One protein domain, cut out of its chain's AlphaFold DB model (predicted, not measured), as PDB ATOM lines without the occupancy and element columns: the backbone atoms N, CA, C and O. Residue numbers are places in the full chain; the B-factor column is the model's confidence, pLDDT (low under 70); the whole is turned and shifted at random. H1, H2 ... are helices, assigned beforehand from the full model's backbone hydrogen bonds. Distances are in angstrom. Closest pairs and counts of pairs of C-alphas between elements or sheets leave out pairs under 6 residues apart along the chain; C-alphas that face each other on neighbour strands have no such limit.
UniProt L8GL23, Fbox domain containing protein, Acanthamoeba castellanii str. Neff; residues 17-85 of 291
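What this domain is: This is residues 17 to 85 of the 291 residues of the protein "Fbox domain containing protein" of Acanthamoeba castellanii str. Neff (UniProt L8GL23). Two groups of short helices sit end to end: H1, H2 and H3 make one, with H2 and H3 folded as a hairpin and H1 crossing steeply beside H3, and H4 and H5 make the other, side by side and running the same way. H4 lies nearest the middle, and the long link from H4 to H5 makes a wide loop whose residues 67 to 72 stick out. The printed part has 69 residues with five named helices, H1 to H5 in order along the chain, and no named strand; the class is all helix, with 41 residues in the helices. The whole is compact, with a radius of gyration of the C-alphas of 12.0 A, and only just elongated, with spans of 33 by 22 by 19 A.

How they stand to each other: Start at the longest helix, H4, residues 51 to 60. It touches H5, residues 75 to 83, at a shallow tilt of 31 degrees, the same way; look at Trp 54 and Trp 75, whose C-alphas are the closest at 5.3 A. H4 is close but not clearly touching to H1, residues 19 to 26, where the C-alphas of Phe 26 and Val 53 are the closest at 6.5 A. It is likewise close but not clearly touching to H2, residues 31 to 37, with the C-alphas of Leu 31 and Leu 57 closest at 7.0 A. H2 forms a helical hairpin with H3, residues 42 to 48: they touch at a shallow tilt of 19 degrees, opposite ways, with the C-alphas of Ala 37 and Trp 44 closest at 5.9 A. H1 touches H3 at a steep tilt of 60 degrees, the same way, with the C-alphas of Leu 23 and Leu 47 closest at 6.5 A. H3 and H4 meet only through their link. H5 is apart from H1, H2 and H3. Every O i to N i+4 pair is within hydrogen-bond range in H1, H2, H3, H4 and H5.

Where its parts are: Find C-alpha 51 at (-34.983, 115.599, 0.548); from there H4 runs 14.4 A to C-alpha 60 at (-35.663, 126.486, -8.873). H5 covers 11.9 A and ends at C-alpha 83, at (-46.936, 125.874, -4.071). H1 begins at C-alpha 19, at (-29.436, 104.869, -6.256), and measures 10.4 A; H2 measures 9.8 A and H3 9.7 A.

The domain as a whole: The C-alphas of Leu 17 and Arg 85, the two farthest apart, are 36.3 A from each other. The printed part has no cut. The links H1 to H2, H2 to H3 and H3 to H4 are tight, and H4 to H5 is long, with 14 residues. Read the B-factor column for the model's confidence: the mean pLDDT of the printed part is 89.4, and residues 67 to 72, which stand free, and residue 85 are under 70.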
ATOM      1  N   LEU A  17     -29.983 100.127 -11.685       93.62
ATOM      2  CA  LEU A  17     -29.034 101.229 -11.578       93.62
ATOM      3  C   LEU A  17     -28.799 101.553 -10.094       93.62
ATOM      4  O   LEU A  17     -29.752 101.468  -9.323       93.62
ATOM      5  N   PRO A  18     -27.575 101.948  -9.698       96.62
ATOM      6  CA  PRO A  18     -27.320 102.442  -8.349       96.62
ATOM      7  C   PRO A  18     -28.168 103.675  -8.019       96.62
ATOM      8  O   PRO A  18     -28.393 104.529  -8.887       96.62
ATOM      9  N   ASP A  19     -28.580 103.791  -6.759       96.75
ATOM     10  CA  ASP A  19     -29.436 104.869  -6.256       96.75
ATOM     11  C   ASP A  19     -28.830 106.250  -6.518       96.75
ATOM     12  O   ASP A  19     -29.547 107.181  -6.875       96.75
ATOM     13  N   GLU A  20     -27.504 106.394  -6.445       97.06
ATOM     14  CA  GLU A  20     -26.813 107.657  -6.714       97.06
ATOM     15  C   GLU A  20     -27.010 108.121  -8.160       97.06
ATOM     16  O   GLU A  20     -27.157 109.316  -8.423       97.06
ATOM     17  N   VAL A  21     -27.036 107.176  -9.105       97.06
ATOM     18  CA  VAL A  21     -27.260 107.470 -10.525       97.06
ATOM     19  C   VAL A  21     -28.717 107.853 -10.747       97.06
ATOM     20  O   VAL A  21     -28.990 108.802 -11.480       97.06
ATOM     21  N   LEU A  22     -29.654 107.155 -10.105       96.62
ATOM     22  CA  LEU A  22     -31.074 107.485 -10.202       96.62
ATOM     23  C   LEU A  22     -31.370 108.853  -9.580       96.62
ATOM     24  O   LEU A  22     -32.037 109.663 -10.216       96.62
ATOM     25  N   LEU A  23     -30.817 109.163  -8.405       97.00
ATOM     26  CA  LEU A  23     -30.911 110.494  -7.797       97.00
ATOM     27  C   LEU A  23     -30.315 111.572  -8.704       97.00
ATOM     28  O   LEU A  23     -30.914 112.635  -8.853       97.00
ATOM     29  N   HIS A  24     -29.206 111.282  -9.390       96.75
ATOM     30  CA  HIS A  24     -28.670 112.204 -10.386       96.75
ATOM     31  C   HIS A  24     -29.632 112.416 -11.564       96.75
ATOM     32  O   HIS A  24     -29.726 113.524 -12.074       96.75
ATOM     33  N   VAL A  25     -30.397 111.400 -11.984       97.06
ATOM     34  CA  VAL A  25     -31.474 111.581 -12.974       97.06
ATOM     35  C   VAL A  25     -32.572 112.500 -12.423       97.06
ATOM     36  O   VAL A  25     -33.021 113.390 -13.145       97.06
ATOM     37  N   PHE A  26     -32.962 112.348 -11.150       97.12
ATOM     38  CA  PHE A  26     -33.935 113.232 -10.488       97.12
ATOM     39  C   PHE A  26     -33.482 114.698 -10.404       97.12
ATOM     40  O   PHE A  26     -34.338 115.586 -10.362       97.12
ATOM     41  N   ASP A  27     -32.176 114.982 -10.438       96.00
ATOM     42  CA  ASP A  27     -31.662 116.358 -10.508       96.00
ATOM     43  C   ASP A  27     -32.050 117.076 -11.813       96.00
ATOM     44  O   ASP A  27     -32.092 118.304 -11.839       96.00
ATOM     45  N   TYR A  28     -32.373 116.338 -12.881       97.12
ATOM     46  CA  TYR A  28     -32.786 116.901 -14.175       97.12
ATOM     47  C   TYR A  28     -34.298 116.868 -14.410       97.12
ATOM     48  O   TYR A  28     -34.770 117.392 -15.420       97.12
ATOM     49  N   LEU A  29     -35.069 116.231 -13.526       97.19
ATOM     50  CA  LEU A  29     -36.520 116.144 -13.679       97.19
ATOM     51  C   LEU A  29     -37.191 117.442 -13.229       97.19
ATOM     52  O   LEU A  29     -36.830 118.024 -12.210       97.19
ATOM     53  N   ASP A  30     -38.214 117.887 -13.949       96.38
ATOM     54  CA  ASP A  30     -39.085 118.952 -13.453       96.38
ATOM     55  C   ASP A  30     -40.061 118.414 -12.386       96.38
ATOM     56  O   ASP A  30     -40.085 117.220 -12.053       96.38
ATOM     57  N   LEU A  31     -40.884 119.303 -11.822       94.75
ATOM     58  CA  LEU A  31     -41.895 118.919 -10.835       94.75
ATOM     59  C   LEU A  31     -42.856 117.855 -11.384       94.75
ATOM     60  O   LEU A  31     -43.202 116.913 -10.673       94.75
ATOM     61  N   SER A  32     -43.294 118.005 -12.638       94.88
ATOM     62  CA  SER A  32     -44.284 117.115 -13.247       94.88
ATOM     63  C   SER A  32     -43.739 115.693 -13.381       94.88
ATOM     64  O   SER A  32     -44.391 114.732 -12.965       94.88
ATOM     65  N   ALA A  33     -42.510 115.560 -13.876       96.88
ATOM     66  CA  ALA A  33     -41.817 114.291 -14.015       96.88
ATOM     67  C   ALA A  33     -41.477 113.667 -12.654       96.88
ATOM     68  O   ALA A  33     -41.658 112.464 -12.478       96.88
ATOM     69  N   THR A  34     -41.069 114.473 -11.668       96.75
ATOM     70  CA  THR A  34     -40.823 114.001 -10.291       96.75
ATOM     71  C   THR A  34     -42.099 113.434  -9.663       96.75
ATOM     72  O   THR A  34     -42.095 112.368  -9.050       96.75
ATOM     73  N   VAL A  35     -43.231 114.106  -9.874       94.38
ATOM     74  CA  VAL A  35     -44.547 113.646  -9.421       94.38
ATOM     75  C   VAL A  35     -44.991 112.371 -10.143       94.38
ATOM     76  O   VAL A  35     -45.553 111.472  -9.519       94.38
ATOM     77  N   ALA A  36     -44.731 112.256 -11.446       95.25
ATOM     78  CA  ALA A  36     -45.013 111.031 -12.190       95.25
ATOM     79  C   ALA A  36     -44.166 109.852 -11.678       95.25
ATOM     80  O   ALA A  36     -44.689 108.749 -11.506       95.25
ATOM     81  N   ALA A  37     -42.892 110.103 -11.365       96.12
ATOM     82  CA  ALA A  37     -41.959 109.129 -10.807       96.12
ATOM     83  C   ALA A  37     -42.442 108.511  -9.483       96.12
ATOM     84  O   ALA A  37     -42.294 107.302  -9.303       96.12
ATOM     85  N   LEU A  38     -43.119 109.279  -8.616       94.38
ATOM     86  CA  LEU A  38     -43.716 108.766  -7.369       94.38
ATOM     87  C   LEU A  38     -44.688 107.592  -7.585       94.38
ATOM     88  O   LEU A  38     -44.968 106.855  -6.642       94.38
ATOM     89  N   ARG A  39     -45.227 107.429  -8.801       94.12
ATOM     90  CA  ARG A  39     -46.257 106.432  -9.137       94.12
ATOM     91  C   ARG A  39     -45.720 105.248  -9.944       94.12
ATOM     92  O   ARG A  39     -46.491 104.346 -10.259       94.12
ATOM     93  N   VAL A  40     -44.433 105.246 -10.308       95.38
ATOM     94  CA  VAL A  40     -43.841 104.220 -11.184       95.38
ATOM     95  C   VAL A  40     -43.615 102.910 -10.432       95.38
ATOM     96  O   VAL A  40     -44.048 101.848 -10.873       95.38
ATOM     97  N   SER A  41     -42.927 102.972  -9.294       95.25
ATOM     98  CA  SER A  41     -42.662 101.819  -8.433       95.25
ATOM     99  C   SER A  41     -42.330 102.281  -7.017       95.25
ATOM    100  O   SER A  41     -42.058 103.457  -6.794       95.25
ATOM    101  N   ARG A  42     -42.302 101.351  -6.055       94.00
ATOM    102  CA  ARG A  42     -41.922 101.660  -4.668       94.00
ATOM    103  C   ARG A  42     -40.509 102.245  -4.559       94.00
ATOM    104  O   ARG A  42     -40.300 103.193  -3.819       94.00
ATOM    105  N   HIS A  43     -39.567 101.717  -5.332       95.75
ATOM    106  CA  HIS A  43     -38.191 102.209  -5.324       95.75
ATOM    107  C   HIS A  43     -38.093 103.633  -5.896       95.75
ATOM    108  O   HIS A  43     -37.479 104.506  -5.294       95.75
ATOM    109  N   TRP A  44     -38.788 103.911  -7.008       96.31
ATOM    110  CA  TRP A  44     -38.874 105.271  -7.555       96.31
ATOM    111  C   TRP A  44     -39.593 106.232  -6.611       96.31
ATOM    112  O   TRP A  44     -39.233 107.401  -6.548       96.31
ATOM    113  N   HIS A  45     -40.584 105.743  -5.870       95.75
ATOM    114  CA  HIS A  45     -41.279 106.514  -4.852       95.75
ATOM    115  C   HIS A  45     -40.341 106.941  -3.712       95.75
ATOM    116  O   HIS A  45     -40.332 108.110  -3.338       95.75
ATOM    117  N   GLU A  46     -39.522 106.021  -3.198       96.12
ATOM    118  CA  GLU A  46     -38.526 106.303  -2.156       96.12
ATOM    119  C   GLU A  46     -37.482 107.324  -2.640       96.12
ATOM    120  O   GLU A  46     -37.249 108.325  -1.965       96.12
ATOM    121  N   LEU A  47     -36.943 107.152  -3.853       96.81
ATOM    122  CA  LEU A  47     -35.979 108.091  -4.446       96.81
ATOM    123  C   LEU A  47     -36.591 109.467  -4.749       96.81
ATOM    124  O   LEU A  47     -35.973 110.496  -4.486       96.81
ATOM    125  N   ALA A  48     -37.823 109.510  -5.261       96.62
ATOM    126  CA  ALA A  48     -38.536 110.760  -5.516       96.62
ATOM    127  C   ALA A  48     -38.897 111.504  -4.219       96.62
ATOM    128  O   ALA A  48     -39.153 112.705  -4.260       96.62
ATOM    129  N   ASN A  49     -38.924 110.818  -3.071       95.19
ATOM    130  CA  ASN A  49     -39.098 111.415  -1.747       95.19
ATOM    131  C   ASN A  49     -37.791 111.896  -1.112       95.19
ATOM    132  O   ASN A  49     -37.837 112.465  -0.019       95.19
ATOM    133  N   ASP A  50     -36.645 111.727  -1.777       95.75
ATOM    134  CA  ASP A  50     -35.371 112.179  -1.234       95.75
ATOM    135  C   ASP A  50     -35.384 113.709  -0.995       95.75
ATOM    136  O   ASP A  50     -35.730 114.493  -1.892       95.75
ATOM    137  N   PRO A  51     -34.987 114.179   0.203       93.62
ATOM    138  CA  PRO A  51     -34.983 115.599   0.548       93.62
ATOM    139  C   PRO A  51     -34.194 116.498  -0.415       93.62
ATOM    140  O   PRO A  51     -34.510 117.683  -0.547       93.62
ATOM    141  N   ARG A  52     -33.152 115.980  -1.078       93.88
ATOM    142  CA  ARG A  52     -32.315 116.735  -2.026       93.88
ATOM    143  C   ARG A  52     -33.102 117.120  -3.273       93.88
ATOM    144  O   ARG A  52     -32.982 118.266  -3.709       93.88
ATOM    145  N   VAL A  53     -33.949 116.216  -3.771       96.25
ATOM    146  CA  VAL A  53     -34.797 116.438  -4.952       96.25
ATOM    147  C   VAL A  53     -35.740 117.612  -4.695       96.25
ATOM    148  O   VAL A  53     -35.739 118.600  -5.429       96.25
ATOM    149  N   TRP A  54     -36.472 117.576  -3.581       95.06
ATOM    150  CA  TRP A  54     -37.410 118.641  -3.221       95.06
ATOM    151  C   TRP A  54     -36.716 119.952  -2.855       95.06
ATOM    152  O   TRP A  54     -37.217 121.026  -3.186       95.06
ATOM    153  N   LYS A  55     -35.541 119.895  -2.220       92.94
ATOM    154  CA  LYS A  55     -34.737 121.088  -1.932       92.94
ATOM    155  C   LYS A  55     -34.305 121.804  -3.214       92.94
ATOM    156  O   LYS A  55     -34.357 123.033  -3.255       92.94
ATOM    157  N   ARG A  56     -33.879 121.059  -4.241       95.25
ATOM    158  CA  ARG A  56     -33.543 121.617  -5.559       95.25
ATOM    159  C   ARG A  56     -34.768 122.277  -6.183       95.25
ATOM    160  O   ARG A  56     -34.689 123.457  -6.512       95.25
ATOM    161  N   LEU A  57     -35.895 121.564  -6.245       95.38
ATOM    162  CA  LEU A  57     -37.150 122.096  -6.786       95.38
ATOM    163  C   LEU A  57     -37.574 123.388  -6.067       95.38
ATOM    164  O   LEU A  57     -37.969 124.349  -6.716       95.38
ATOM    165  N   CYS A  58     -37.421 123.469  -4.739       92.50
ATOM    166  CA  CYS A  58     -37.684 124.710  -4.002       92.50
ATOM    167  C   CYS A  58     -36.787 125.871  -4.455       92.50
ATOM    168  O   CYS A  58     -37.245 127.009  -4.543       92.50
ATOM    169  N   GLY A  59     -35.506 125.592  -4.708       92.00
ATOM    170  CA  GLY A  59     -34.548 126.585  -5.188       92.00
ATOM    171  C   GLY A  59     -34.853 127.070  -6.606       92.00
ATOM    172  O   GLY A  59     -34.732 128.262  -6.871       92.00
ATOM    173  N   GLU A  60     -35.281 126.169  -7.490       93.44
ATOM    174  CA  GLU A  60     -35.663 126.486  -8.873       93.44
ATOM    175  C   GLU A  60     -36.954 127.303  -8.954       93.44
ATOM    176  O   GLU A  60     -37.033 128.242  -9.741       93.44
ATOM    177  N   SER A  61     -37.927 127.013  -8.087       89.44
ATOM    178  CA  SER A  61     -39.177 127.777  -7.989       89.44
ATOM    179  C   SER A  61     -38.999 129.176  -7.382       89.44
ATOM    180  O   SER A  61     -39.960 129.940  -7.310       89.44
ATOM    181  N   GLY A  62     -37.789 129.534  -6.933       88.62
ATOM    182  CA  GLY A  62     -37.506 130.837  -6.333       88.62
ATOM    183  C   GLY A  62     -38.084 131.013  -4.927       88.62
ATOM    184  O   GLY A  62     -38.206 132.145  -4.457       88.62
ATOM    185  N   PHE A  63     -38.431 129.918  -4.241       84.44
ATOM    186  CA  PHE A  63     -38.956 129.989  -2.881       84.44
ATOM    187  C   PHE A  63     -37.888 130.494  -1.898       84.44
ATOM    188  O   PHE A  63     -36.687 130.251  -2.089       84.44
ATOM    189  N   PRO A  64     -38.295 131.193  -0.823       78.12
ATOM    190  CA  PRO A  64     -37.358 131.732   0.147       78.12
ATOM    191  C   PRO A  64     -36.490 130.627   0.755       78.12
ATOM    192  O   PRO A  64     -36.955 129.541   1.110       78.12
ATOM    193  N   LYS A  65     -35.195 130.923   0.902       77.19
ATOM    194  CA  LYS A  65     -34.240 130.036   1.572       77.19
ATOM    195  C   LYS A  65     -34.517 130.072   3.069       77.19
ATOM    196  O   LYS A  65     -34.041 130.969   3.760       77.19
ATOM    197  N   VAL A  66     -35.295 129.118   3.564       72.62
ATOM    198  CA  VAL A  66     -35.592 129.033   4.994       72.62
ATOM    199  C   VAL A  66     -34.598 128.132   5.705       72.62
ATOM    200  O   VAL A  66     -34.112 127.137   5.162       72.62
ATOM    201  N   ASP A  67     -34.253 128.530   6.928       65.31
ATOM    202  CA  ASP A  67     -33.257 127.844   7.726       65.31
ATOM    203  C   ASP A  67     -33.755 126.454   8.152       65.31
ATOM    204  O   ASP A  67     -34.826 126.284   8.745       65.31
ATOM    205  N   ARG A  68     -32.939 125.445   7.836       65.62
ATOM    206  CA  ARG A  68     -33.254 124.003   7.861       65.62
ATOM    207  C   ARG A  68     -33.764 123.517   9.209       65.62
ATOM    208  O   ARG A  68     -34.552 122.579   9.278       65.62
ATOM    209  N   ARG A  69     -33.293 124.162  10.275       67.00
ATOM    210  CA  ARG A  69     -33.576 123.789  11.661       67.00
ATOM    211  C   ARG A  69     -35.040 123.973  12.044       67.00
ATOM    212  O   ARG A  69     -35.423 123.481  13.094       67.00
ATOM    213  N   ARG A  70     -35.837 124.702  11.254       64.06
ATOM    214  CA  ARG A  70     -37.234 125.016  11.590       64.06
ATOM    215  C   ARG A  70     -38.273 124.086  10.965       64.06
ATOM    216  O   ARG A  70     -39.388 124.069  11.456       64.06
ATOM    217  N   PHE A  71     -37.928 123.343   9.912       64.06
ATOM    218  CA  PHE A  71     -38.897 122.542   9.142       64.06
ATOM    219  C   PHE A  71     -38.643 121.035   9.211       64.06
ATOM    220  O   PHE A  71     -39.128 120.287   8.367       64.06
ATOM    221  N   GLY A  72     -37.837 120.581  10.175       68.38
ATOM    222  CA  GLY A  72     -37.578 119.151  10.377       68.38
ATOM    223  C   GLY A  72     -36.963 118.418   9.175       68.38
ATOM    224  O   GLY A  72     -36.941 117.197   9.163       68.38
ATOM    225  N   GLY A  73     -36.469 119.134   8.157       79.38
ATOM    226  CA  GLY A  73     -35.907 118.538   6.941       79.38
ATOM    227  C   GLY A  73     -36.922 118.077   5.885       79.38
ATOM    228  O   GLY A  73     -36.488 117.595   4.840       79.38
ATOM    229  N   ASP A  74     -38.230 118.267   6.090       87.25
ATOM    230  CA  ASP A  74     -39.267 117.842   5.137       87.25
ATOM    231  C   ASP A  74     -39.470 118.875   4.010       87.25
ATOM    232  O   ASP A  74     -40.383 119.709   4.007       87.25
ATOM    233  N   TRP A  75     -38.569 118.829   3.026       89.81
ATOM    234  CA  TRP A  75     -38.602 119.708   1.853       89.81
ATOM    235  C   TRP A  75     -39.809 119.464   0.950       89.81
ATOM    236  O   TRP A  75     -40.257 120.395   0.283       89.81
ATOM    237  N   LYS A  76     -40.355 118.245   0.931       91.06
ATOM    238  CA  LYS A  76     -41.533 117.904   0.128       91.06
ATOM    239  C   LYS A  76     -42.766 118.614   0.661       91.06
ATOM    240  O   LYS A  76     -43.517 119.231  -0.099       91.06
ATOM    241  N   ARG A  77     -42.962 118.571   1.979       85.31
ATOM    242  CA  ARG A  77     -44.037 119.312   2.639       85.31
ATOM    243  C   ARG A  77     -43.850 120.814   2.493       85.31
ATOM    244  O   ARG A  77     -44.816 121.495   2.166       85.31
ATOM    245  N   TRP A  78     -42.629 121.323   2.660       85.44
ATOM    246  CA  TRP A  78     -42.337 122.741   2.430       85.44
ATOM    247  C   TRP A  78     -42.703 123.187   1.010       85.44
ATOM    248  O   TRP A  78     -43.441 124.158   0.841       85.44
ATOM    249  N   TYR A  79     -42.253 122.438   0.000       89.38
ATOM    250  CA  TYR A  79     -42.570 122.698  -1.402       89.38
ATOM    251  C   TYR A  79     -44.081 122.739  -1.635       89.38
ATOM    252  O   TYR A  79     -44.589 123.647  -2.296       89.38
ATOM    253  N   ARG A  80     -44.814 121.772  -1.067       85.69
ATOM    254  CA  ARG A  80     -46.275 121.717  -1.143       85.69
ATOM    255  C   ARG A  80     -46.908 122.954  -0.526       85.69
ATOM    256  O   ARG A  80     -47.711 123.596  -1.190       85.69
ATOM    257  N   CYS A  81     -46.540 123.304   0.705       79.75
ATOM    258  CA  CYS A  81     -47.131 124.456   1.373       79.75
ATOM    259  C   CYS A  81     -46.873 125.748   0.593       79.75
ATOM    260  O   CYS A  81     -47.797 126.533   0.406       79.75
ATOM    261  N   MET A  82     -45.664 125.916   0.054       80.38
ATOM    262  CA  MET A  82     -45.339 127.064  -0.789       80.38
ATOM    263  C   MET A  82     -46.134 127.079  -2.094       80.38
ATOM    264  O   MET A  82     -46.738 128.089  -2.444       80.38
ATOM    265  N   THR A  83     -46.229 125.944  -2.784       82.25
ATOM    266  CA  THR A  83     -46.936 125.874  -4.071       82.25
ATOM    267  C   THR A  83     -48.447 126.030  -3.919       82.25
ATOM    268  O   THR A  83     -49.090 126.709  -4.714       82.25
ATOM    269  N   GLU A  84     -49.029 125.439  -2.879       74.56
ATOM    270  CA  GLU A  84     -50.456 125.571  -2.568       74.56
ATOM    271  C   GLU A  84     -50.770 126.919  -1.899       74.56
ATOM    272  O   GLU A  84     -51.927 127.194  -1.565       74.56
ATOM    273  N   ARG A  85     -49.742 127.762  -1.695       67.81
ATOM    274  CA  ARG A  85     -49.806 129.022  -0.949       67.81
ATOM    275  C   ARG A  85     -50.530 128.829   0.383       67.81
ATOM    276  O   ARG A  85     -51.296 129.678   0.844       67.81
TER     277      ARG A  85